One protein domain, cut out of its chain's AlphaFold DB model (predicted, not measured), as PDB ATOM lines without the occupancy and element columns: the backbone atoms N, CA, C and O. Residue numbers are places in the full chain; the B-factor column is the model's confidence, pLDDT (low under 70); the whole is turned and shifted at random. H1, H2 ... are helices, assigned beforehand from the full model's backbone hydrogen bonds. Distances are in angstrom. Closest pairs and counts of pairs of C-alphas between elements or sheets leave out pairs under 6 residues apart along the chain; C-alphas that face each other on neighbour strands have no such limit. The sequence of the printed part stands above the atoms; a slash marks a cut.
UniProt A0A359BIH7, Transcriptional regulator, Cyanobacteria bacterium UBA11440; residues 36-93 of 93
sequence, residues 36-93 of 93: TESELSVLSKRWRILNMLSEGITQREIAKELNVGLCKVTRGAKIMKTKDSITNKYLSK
ATOM      1  N   THR A  36      11.995 -21.774  61.154       98.38
ATOM      2  CA  THR A  36      11.394 -20.620  61.820       98.38
ATOM      3  C   THR A  36      10.540 -19.813  60.839       98.38
ATOM      4  O   THR A  36      10.771 -19.812  59.625       98.38
ATOM      5  N   GLU A  37       9.604 -19.020  61.363       97.50
ATOM      6  CA  GLU A  37       8.799 -18.093  60.553       97.50
ATOM      7  C   GLU A  37       9.676 -17.173  59.680       97.50
ATOM      8  O   GLU A  37       9.375 -16.900  58.512       97.50
ATOM      9  N   SER A  38      10.819 -16.737  60.221       97.19
ATOM     10  CA  SER A  38      11.771 -15.896  59.497       97.19
ATOM     11  C   SER A  38      12.416 -16.620  58.306       97.19
ATOM     12  O   SER A  38      12.559 -16.036  57.227       97.19
ATOM     13  N   GLU A  39      12.752 -17.901  58.463       98.00
ATOM     14  CA  GLU A  39      13.343 -18.733  57.411       98.00
ATOM     15  C   GLU A  39      12.317 -19.074  56.332       98.00
ATOM     16  O   GLU A  39      12.635 -18.968  55.144       98.00
ATOM     17  N   LEU A  40      11.070 -19.369  56.718       97.69
ATOM     18  CA  LEU A  40       9.948 -19.541  55.791       97.69
ATOM     19  C   LEU A  40       9.707 -18.276  54.962       97.69
ATOM     20  O   LEU A  40       9.590 -18.349  53.737       97.69
ATOM     21  N   SER A  41       9.700 -17.099  55.598       95.94
ATOM     22  CA  SER A  41       9.563 -15.813  54.899       95.94
ATOM     23  C   SER A  41      10.684 -15.603  53.876       95.94
ATOM     24  O   SER A  41      10.442 -15.176  52.743       95.94
ATOM     25  N   VAL A  42      11.927 -15.930  54.245       96.06
ATOM     26  CA  VAL A  42      13.084 -15.832  53.346       96.06
ATOM     27  C   VAL A  42      12.979 -16.827  52.189       96.06
ATOM     28  O   VAL A  42      13.230 -16.439  51.044       96.06
ATOM     29  N   LEU A  43      12.611 -18.081  52.459       96.12
ATOM     30  CA  LEU A  43      12.440 -19.121  51.445       96.12
ATOM     31  C   LEU A  43      11.333 -18.745  50.450       96.12
ATOM     32  O   LEU A  43      11.563 -18.768  49.241       96.12
ATOM     33  N   SER A  44      10.184 -18.289  50.953       95.31
ATOM     34  CA  SER A  44       9.051 -17.824  50.144       95.31
ATOM     35  C   SER A  44       9.429 -16.637  49.250       95.31
ATOM     36  O   SER A  44       9.194 -16.663  48.040       95.31
ATOM     37  N   LYS A  45      10.130 -15.627  49.790       95.94
ATOM     38  CA  LYS A  45      10.639 -14.496  48.989       95.94
ATOM     39  C   LYS A  45      11.602 -14.953  47.896       95.94
ATOM     40  O   LYS A  45      11.534 -14.436  46.785       95.94
ATOM     41  N   ARG A  46      12.489 -15.917  48.176       96.31
ATOM     42  CA  ARG A  46      13.391 -16.483  47.155       96.31
ATOM     43  C   ARG A  46      12.608 -17.168  46.038       96.31
ATOM     44  O   ARG A  46      12.915 -16.921  44.877       96.31
ATOM     45  N   TRP A  47      11.596 -17.962  46.380       95.62
ATOM     46  CA  TRP A  47      10.719 -18.600  45.396       95.62
ATOM     47  C   TRP A  47       9.990 -17.563  44.531       95.62
ATOM     48  O   TRP A  47      10.035 -17.630  43.305       95.62
ATOM     49  N   ARG A  48       9.415 -16.528  45.157       95.94
ATOM     50  CA  ARG A  48       8.706 -15.455  44.447       95.94
ATOM     51  C   ARG A  48       9.619 -14.657  43.514       95.94
ATOM     52  O   ARG A  48       9.206 -14.376  42.397       95.94
ATOM     53  N   ILE A  49      10.856 -14.355  43.930       96.69
ATOM     54  CA  ILE A  49      11.866 -13.727  43.058       96.69
ATOM     55  C   ILE A  49      12.042 -14.543  41.777       96.69
ATOM     56  O   ILE A  49      12.046 -13.972  40.693       96.69
ATOM     57  N   LEU A  50      12.208 -15.862  41.894       95.81
ATOM     58  CA  LEU A  50      12.438 -16.714  40.731       95.81
ATOM     59  C   LEU A  50      11.209 -16.750  39.813       95.81
ATOM     60  O   LEU A  50      11.383 -16.596  38.608       95.81
ATOM     61  N   ASN A  51       9.993 -16.865  40.365       94.94
ATOM     62  CA  ASN A  51       8.764 -16.897  39.558       94.94
ATOM     63  C   ASN A  51       8.565 -15.586  38.786       94.94
ATOM     64  O   ASN A  51       8.322 -15.588  37.584       94.94
ATOM     65  N   MET A  52       8.769 -14.449  39.452       95.81
ATOM     66  CA  MET A  52       8.673 -13.142  38.798       95.81
ATOM     67  C   MET A  52       9.749 -12.965  37.713       95.81
ATOM     68  O   MET A  52       9.495 -12.359  36.675       95.81
ATOM     69  N   LEU A  53      10.951 -13.522  37.917       95.12
ATOM     70  CA  LEU A  53      11.993 -13.542  36.887       95.12
ATOM     71  C   LEU A  53      11.601 -14.416  35.687       95.12
ATOM     72  O   LEU A  53      11.889 -14.017  34.559       95.12
ATOM     73  N   SER A  54      10.966 -15.578  35.895       92.62
ATOM     74  CA  SER A  54      10.462 -16.411  34.787       92.62
ATOM     75  C   SER A  54       9.296 -15.766  34.040       92.62
ATOM     76  O   SER A  54       9.165 -15.971  32.839       92.62
ATOM     77  N   GLU A  55       8.499 -14.941  34.721       93.62
ATOM     78  CA  GLU A  55       7.415 -14.140  34.132       93.62
ATOM     79  C   GLU A  55       7.931 -12.919  33.339       93.62
ATOM     80  O   GLU A  55       7.150 -12.211  32.708       93.62
ATOM     81  N   GLY A  56       9.244 -12.659  33.344       94.19
ATOM     82  CA  GLY A  56       9.858 -11.545  32.614       94.19
ATOM     83  C   GLY A  56       9.831 -10.199  33.346       94.19
ATOM     84  O   GLY A  56      10.214  -9.186  32.759       94.19
ATOM     85  N   ILE A  57       9.433 -10.172  34.623       96.69
ATOM     86  CA  ILE A  57       9.413  -8.951  35.440       96.69
ATOM     87  C   ILE A  57      10.849  -8.461  35.674       96.69
ATOM     88  O   ILE A  57      11.778  -9.246  35.913       96.69
ATOM     89  N   THR A  58      11.069  -7.145  35.613       97.12
ATOM     90  CA  THR A  58      12.425  -6.601  35.733       97.12
ATOM     91  C   THR A  58      12.964  -6.744  37.157       97.12
ATOM     92  O   THR A  58      12.250  -6.630  38.153       97.12
ATOM     93  N   GLN A  59      14.282  -6.910  37.297       97.38
ATOM     94  CA  GLN A  59      14.908  -7.090  38.616       97.38
ATOM     95  C   GLN A  59      14.662  -5.915  39.577       97.38
ATOM     96  O   GLN A  59      14.626  -6.107  40.793       97.38
ATOM     97  N   ARG A  60      14.519  -4.694  39.040       97.06
ATOM     98  CA  ARG A  60      14.238  -3.489  39.832       97.06
ATOM     99  C   ARG A  60      12.800  -3.477  40.347       97.06
ATOM    100  O   ARG A  60      12.596  -3.115  41.502       97.06
ATOM    101  N   GLU A  61      11.838  -3.894  39.529       97.75
ATOM    102  CA  GLU A  61      10.437  -4.038  39.946       97.75
ATOM    103  C   GLU A  61      10.299  -5.119  41.017       97.75
ATOM    104  O   GLU A  61       9.749  -4.845  42.078       97.75
ATOM    105  N   ILE A  62      10.929  -6.284  40.827       97.81
ATOM    106  CA  ILE A  62      10.943  -7.368  41.825       97.81
ATOM    107  C   ILE A  62      11.518  -6.891  43.165       97.81
ATOM    108  O   ILE A  62      10.964  -7.175  44.228       97.81
ATOM    109  N   ALA A  63      12.638  -6.162  43.127       97.44
ATOM    110  CA  ALA A  63      13.266  -5.618  44.328       97.44
ATOM    111  C   ALA A  63      12.321  -4.674  45.092       97.44
ATOM    112  O   ALA A  63      12.250  -4.738  46.321       97.44
ATOM    113  N   LYS A  64      11.575  -3.839  44.357       97.25
ATOM    114  CA  LYS A  64      10.582  -2.915  44.911       97.25
ATOM    115  C   LYS A  64       9.377  -3.660  45.490       97.25
ATOM    116  O   LYS A  64       9.030  -3.417  46.641       97.25
ATOM    117  N   GLU A  65       8.768  -4.567  44.730       96.69
ATOM    118  CA  GLU A  65       7.547  -5.279  45.134       96.69
ATOM    119  C   GLU A  65       7.760  -6.185  46.345       96.69
ATOM    120  O   GLU A  65       6.939  -6.213  47.258       96.69
ATOM    121  N   LEU A  66       8.884  -6.901  46.392       96.19
ATOM    122  CA  LEU A  66       9.178  -7.824  47.491       96.19
ATOM    123  C   LEU A  66       9.905  -7.154  48.662       96.19
ATOM    124  O   LEU A  66      10.223  -7.831  49.644       96.19
ATOM    125  N   ASN A  67      10.183  -5.849  48.562       95.75
ATOM    126  CA  ASN A  67      10.983  -5.084  49.515       95.75
ATOM    127  C   ASN A  67      12.314  -5.792  49.848       95.75
ATOM    128  O   ASN A  67      12.646  -6.082  51.002       95.75
ATOM    129  N   VAL A  68      13.071  -6.141  48.804       95.12
ATOM    130  CA  VAL A  68      14.363  -6.832  48.910       95.12
ATOM    131  C   VAL A  68      15.457  -6.060  48.180       95.12
ATOM    132  O   VAL A  68      15.241  -5.462  47.134       95.12
ATOM    133  N   GLY A  69      16.683  -6.112  48.701       95.94
ATOM    134  CA  GLY A  69      17.826  -5.493  48.027       95.94
ATOM    135  C   GLY A  69      18.104  -6.118  46.654       95.94
ATOM    136  O   GLY A  69      18.065  -7.343  46.509       95.94
ATOM    137  N   LEU A  70      18.478  -5.283  45.677       95.88
ATOM    138  CA  LEU A  70      18.763  -5.684  44.291       95.88
ATOM    139  C   LEU A  70      19.759  -6.854  44.197       95.88
ATOM    140  O   LEU A  70      19.569  -7.761  43.394       95.88
ATOM    141  N   CYS A  71      20.763  -6.904  45.081       95.38
ATOM    142  CA  CYS A  71      21.735  -8.000  45.150       95.38
ATOM    143  C   CYS A  71      21.106  -9.387  45.384       95.38
ATOM    144  O   CYS A  71      21.688 -10.402  45.005       95.38
ATOM    145  N   LYS A  72      19.936  -9.465  46.035       93.69
ATOM    146  CA  LYS A  72      19.214 -10.734  46.227       93.69
ATOM    147  C   LYS A  72      18.552 -11.181  44.923       93.69
ATOM    148  O   LYS A  72      18.602 -12.360  44.584       93.69
ATOM    149  N   VAL A  73      18.011 -10.229  44.165       96.31
ATOM    150  CA  VAL A  73      17.357 -10.479  42.877       96.31
ATOM    151  C   VAL A  73      18.381 -10.857  41.802       96.31
ATOM    152  O   VAL A  73      18.167 -11.819  41.068       96.31
ATOM    153  N   THR A  74      19.539 -10.189  41.758       94.88
ATOM    154  CA  THR A  74      20.613 -10.510  40.796       94.88
ATOM    155  C   THR A  74      21.160 -11.929  40.987       94.88
ATOM    156  O   THR A  74      21.469 -12.607  40.007       94.88
ATOM    157  N   ARG A  75      21.229 -12.422  42.235       92.94
ATOM    158  CA  ARG A  75      21.560 -13.829  42.530       92.94
ATOM    159  C   ARG A  75      20.509 -14.788  41.972       92.94
ATOM    160  O   ARG A  75      20.888 -15.773  41.346       92.94
ATOM    161  N   GLY A  76      19.220 -14.482  42.138       92.19
ATOM    162  CA  GLY A  76      18.130 -15.248  41.520       92.19
ATOM    163  C   GLY A  76      18.239 -15.276  39.992       92.19
ATOM    164  O   GLY A  76      18.208 -16.340  39.384       92.19
ATOM    165  N   ALA A  77      18.509 -14.128  39.367       93.00
ATOM    166  CA  ALA A  77      18.689 -14.036  37.919       93.00
ATOM    167  C   ALA A  77      19.869 -14.876  37.399       93.00
ATOM    168  O   ALA A  77      19.818 -15.373  36.275       93.00
ATOM    169  N   LYS A  78      20.925 -15.068  38.203       94.19
ATOM    170  CA  LYS A  78      22.026 -15.980  37.857       94.19
ATOM    171  C   LYS A  78      21.550 -17.434  37.796       94.19
ATOM    172  O   LYS A  78      21.901 -18.119  36.845       94.19
ATOM    173  N   ILE A  79      20.723 -17.870  38.751       92.44
ATOM    174  CA  ILE A  79      20.137 -19.224  38.781       92.44
ATOM    175  C   ILE A  79      19.290 -19.477  37.526       92.44
ATOM    176  O   ILE A  79      19.415 -20.534  36.916       92.44
ATOM    177  N   MET A  80      18.489 -18.491  37.105       91.06
ATOM    178  CA  MET A  80      17.633 -18.589  35.910       91.06
ATOM    179  C   MET A  80      18.424 -18.680  34.595       91.06
ATOM    180  O   MET A  80      17.933 -19.217  33.608       91.06
ATOM    181  N   LYS A  81      19.661 -18.168  34.564       89.50
ATOM    182  CA  LYS A  81      20.548 -18.235  33.386       89.50
ATOM    183  C   LYS A  81      21.381 -19.517  33.322       89.50
ATOM    184  O   LYS A  81      21.981 -19.801  32.286       89.50
ATOM    185  N   THR A  82      21.473 -20.273  34.413       90.88
ATOM    186  CA  THR A  82      22.243 -21.519  34.459       90.88
ATOM    187  C   THR A  82      21.471 -22.631  33.746       90.88
ATOM    188  O   THR A  82      20.392 -23.013  34.192       90.88
ATOM    189  N   LYS A  83      22.043 -23.160  32.650       78.88
ATOM    190  CA  LYS A  83      21.411 -24.177  31.784       78.88
ATOM    191  C   LYS A  83      20.941 -25.429  32.539       78.88
ATOM    192  O   LYS A  83      19.856 -25.911  32.252       78.88
ATOM    193  N   ASP A  84      21.698 -25.876  33.540       85.50
ATOM    194  CA  ASP A  84      21.414 -27.106  34.301       85.50
ATOM    195  C   ASP A  84      20.886 -26.830  35.717       85.50
ATOM    196  O   ASP A  84      21.041 -27.630  36.641       85.50
ATOM    197  N   SER A  85      20.278 -25.660  35.926       90.69
ATOM    198  CA  SER A  85      19.675 -25.324  37.213       90.69
ATOM    199  C   SER A  85      18.451 -26.200  37.477       90.69
ATOM    200  O   SER A  85      17.415 -26.051  36.826       90.69
ATOM    201  N   ILE A  86      18.545 -27.076  38.483       91.44
ATOM    202  CA  ILE A  86      17.414 -27.889  38.955       91.44
ATOM    203  C   ILE A  86      16.242 -26.997  39.367       91.44
ATOM    204  O   ILE A  86      15.103 -27.283  39.018       91.44
ATOM    205  N   THR A  87      16.511 -25.881  40.047       91.44
ATOM    206  CA  THR A  87      15.462 -24.938  40.440       91.44
ATOM    207  C   THR A  87      14.748 -24.355  39.222       91.44
ATOM    208  O   THR A  87      13.526 -24.349  39.199       91.44
ATOM    209  N   ASN A  88      15.489 -23.931  38.191       89.00
ATOM    210  CA  ASN A  88      14.896 -23.399  36.958       89.00
ATOM    211  C   ASN A  88      14.088 -24.469  36.203       89.00
ATOM    212  O   ASN A  88      13.023 -24.182  35.680       89.00
ATOM    213  N   LYS A  89      14.556 -25.725  36.198       89.94
ATOM    214  CA  LYS A  89      13.854 -26.856  35.568       89.94
ATOM    215  C   LYS A  89      12.447 -27.088  36.138       89.94
ATOM    216  O   LYS A  89      11.565 -27.501  35.391       89.94
ATOM    217  N   TYR A  90      12.261 -26.880  37.442       89.00
ATOM    218  CA  TYR A  90      10.978 -27.073  38.133       89.00
ATOM    219  C   TYR A  90      10.204 -25.772  38.366       89.00
ATOM    220  O   TYR A  90       9.093 -25.813  38.892       89.00
ATOM    221  N   LEU A  91      10.769 -24.624  37.984       85.12
ATOM    222  CA  LEU A  91      10.056 -23.360  38.022       85.12
ATOM    223  C   LEU A  91       9.045 -23.329  36.874       85.12
ATOM    224  O   LEU A  91       9.445 -23.364  35.715       85.12
ATOM    225  N   SER A  92       7.759 -23.316  37.227       61.25
ATOM    226  CA  SER A  92       6.595 -23.079  36.355       61.25
ATOM    227  C   SER A  92       6.768 -23.480  34.879       61.25
ATOM    228  O   SER A  92       7.097 -22.657  34.023       61.25
ATOM    229  N   LYS A  93       6.475 -24.758  34.604       48.94
ATOM    230  CA  LYS A  93       5.601 -25.113  33.477       48.94
ATOM    231  C   LYS A  93       4.154 -24.862  33.876       48.94
ATOM    232  O   LYS A  93       3.849 -25.123  35.062       48.94
TER     233      LYS A  93
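This is residues 36 to 93 of the 93 residues of the protein "Transcriptional regulator" of Cyanobacteria bacterium UBA11440 (UniProt A0A359BIH7). Three helices, H1, H2 and H3, pack crosswise on one another as a small triangle, with the later part of H1, residues 46 to 54, in the packing, while residues 36 to 44, of which 37 to 44 belong to H1, stick out as an arm. A short fourth helix, H4, makes a corner with the end of H3 and comes near H1. The printed part has 58 residues with four named helices in the order H1, H2, H3, H4 and no named strand, and its class is all helix. It is compact, with a radius of gyration of the C-alphas of 11.1 A and spans of 30 by 26 by 19 A.

Start with H1, residues 37 to 54, and go to H2, residues 59 to 65: they touch through residues 49 to 53 alone of H1, and the closest C-alphas, those of Ile 49 and Ile 62, are 6.5 A apart. Their lines stand at a steep tilt of 46 degrees, opposite ways. Next find H3, residues 70 to 81, which touches H2; the closest C-alphas are those of Ala 63 and Leu 70, 5.5 A apart. These two stand at a steep tilt of 54 degrees, opposite ways. H3 also touches residues 46 to 54 alone of H1, closest at the C-alphas of Leu 50 and Gly 76, 5.9 A apart, at a steep tilt of 56 degrees, the same way. The helix packing is mostly crossed, with 0 of these 3 pairs at a shallow tilt. Last comes H4, residues 86 to 90, which only just touches H3, and only at the corner by their link, with 3 pairs of C-alphas within 8 A. There residues 79 to 80 alone of H3 take part, and the closest C-alphas, those of Met 80 and Asn 88, are 5.6 A apart. H3 is the hub, touching the 3 other helices. H1 and H4 are near each other, with 5 pairs of C-alphas within 10 A, while H2 and H4 are apart. In H1, H2, H3 and H4 every O i to N i+4 pair is within hydrogen-bond range.

Find C-alpha 37 at (8.799, -18.093, 60.553); from there H1 runs 25.9 A to C-alpha 54 at (10.462, -16.411, 34.787). H2, residues 59 to 65, measures 10.0 A from first to last C-alpha. H3 runs 16.7 A from Leu 70 to Lys 81. H4 covers 6.5 A and ends with C-alpha 90 at (10.978, -27.073, 38.133).

Look for the two C-alphas farthest apart at Glu 37 and Lys 83, 32.0 A. Residues 36 to 44, of which 37 to 44 belong to H1, stand free, and so do residues 81 to 86. The body without them spans 25 by 15 by 15 A. The three links are tight, and the printed part has no cut. The mean pLDDT of the printed part is 92.9, and residues 92 to 93, at the end of the chain, are under 70.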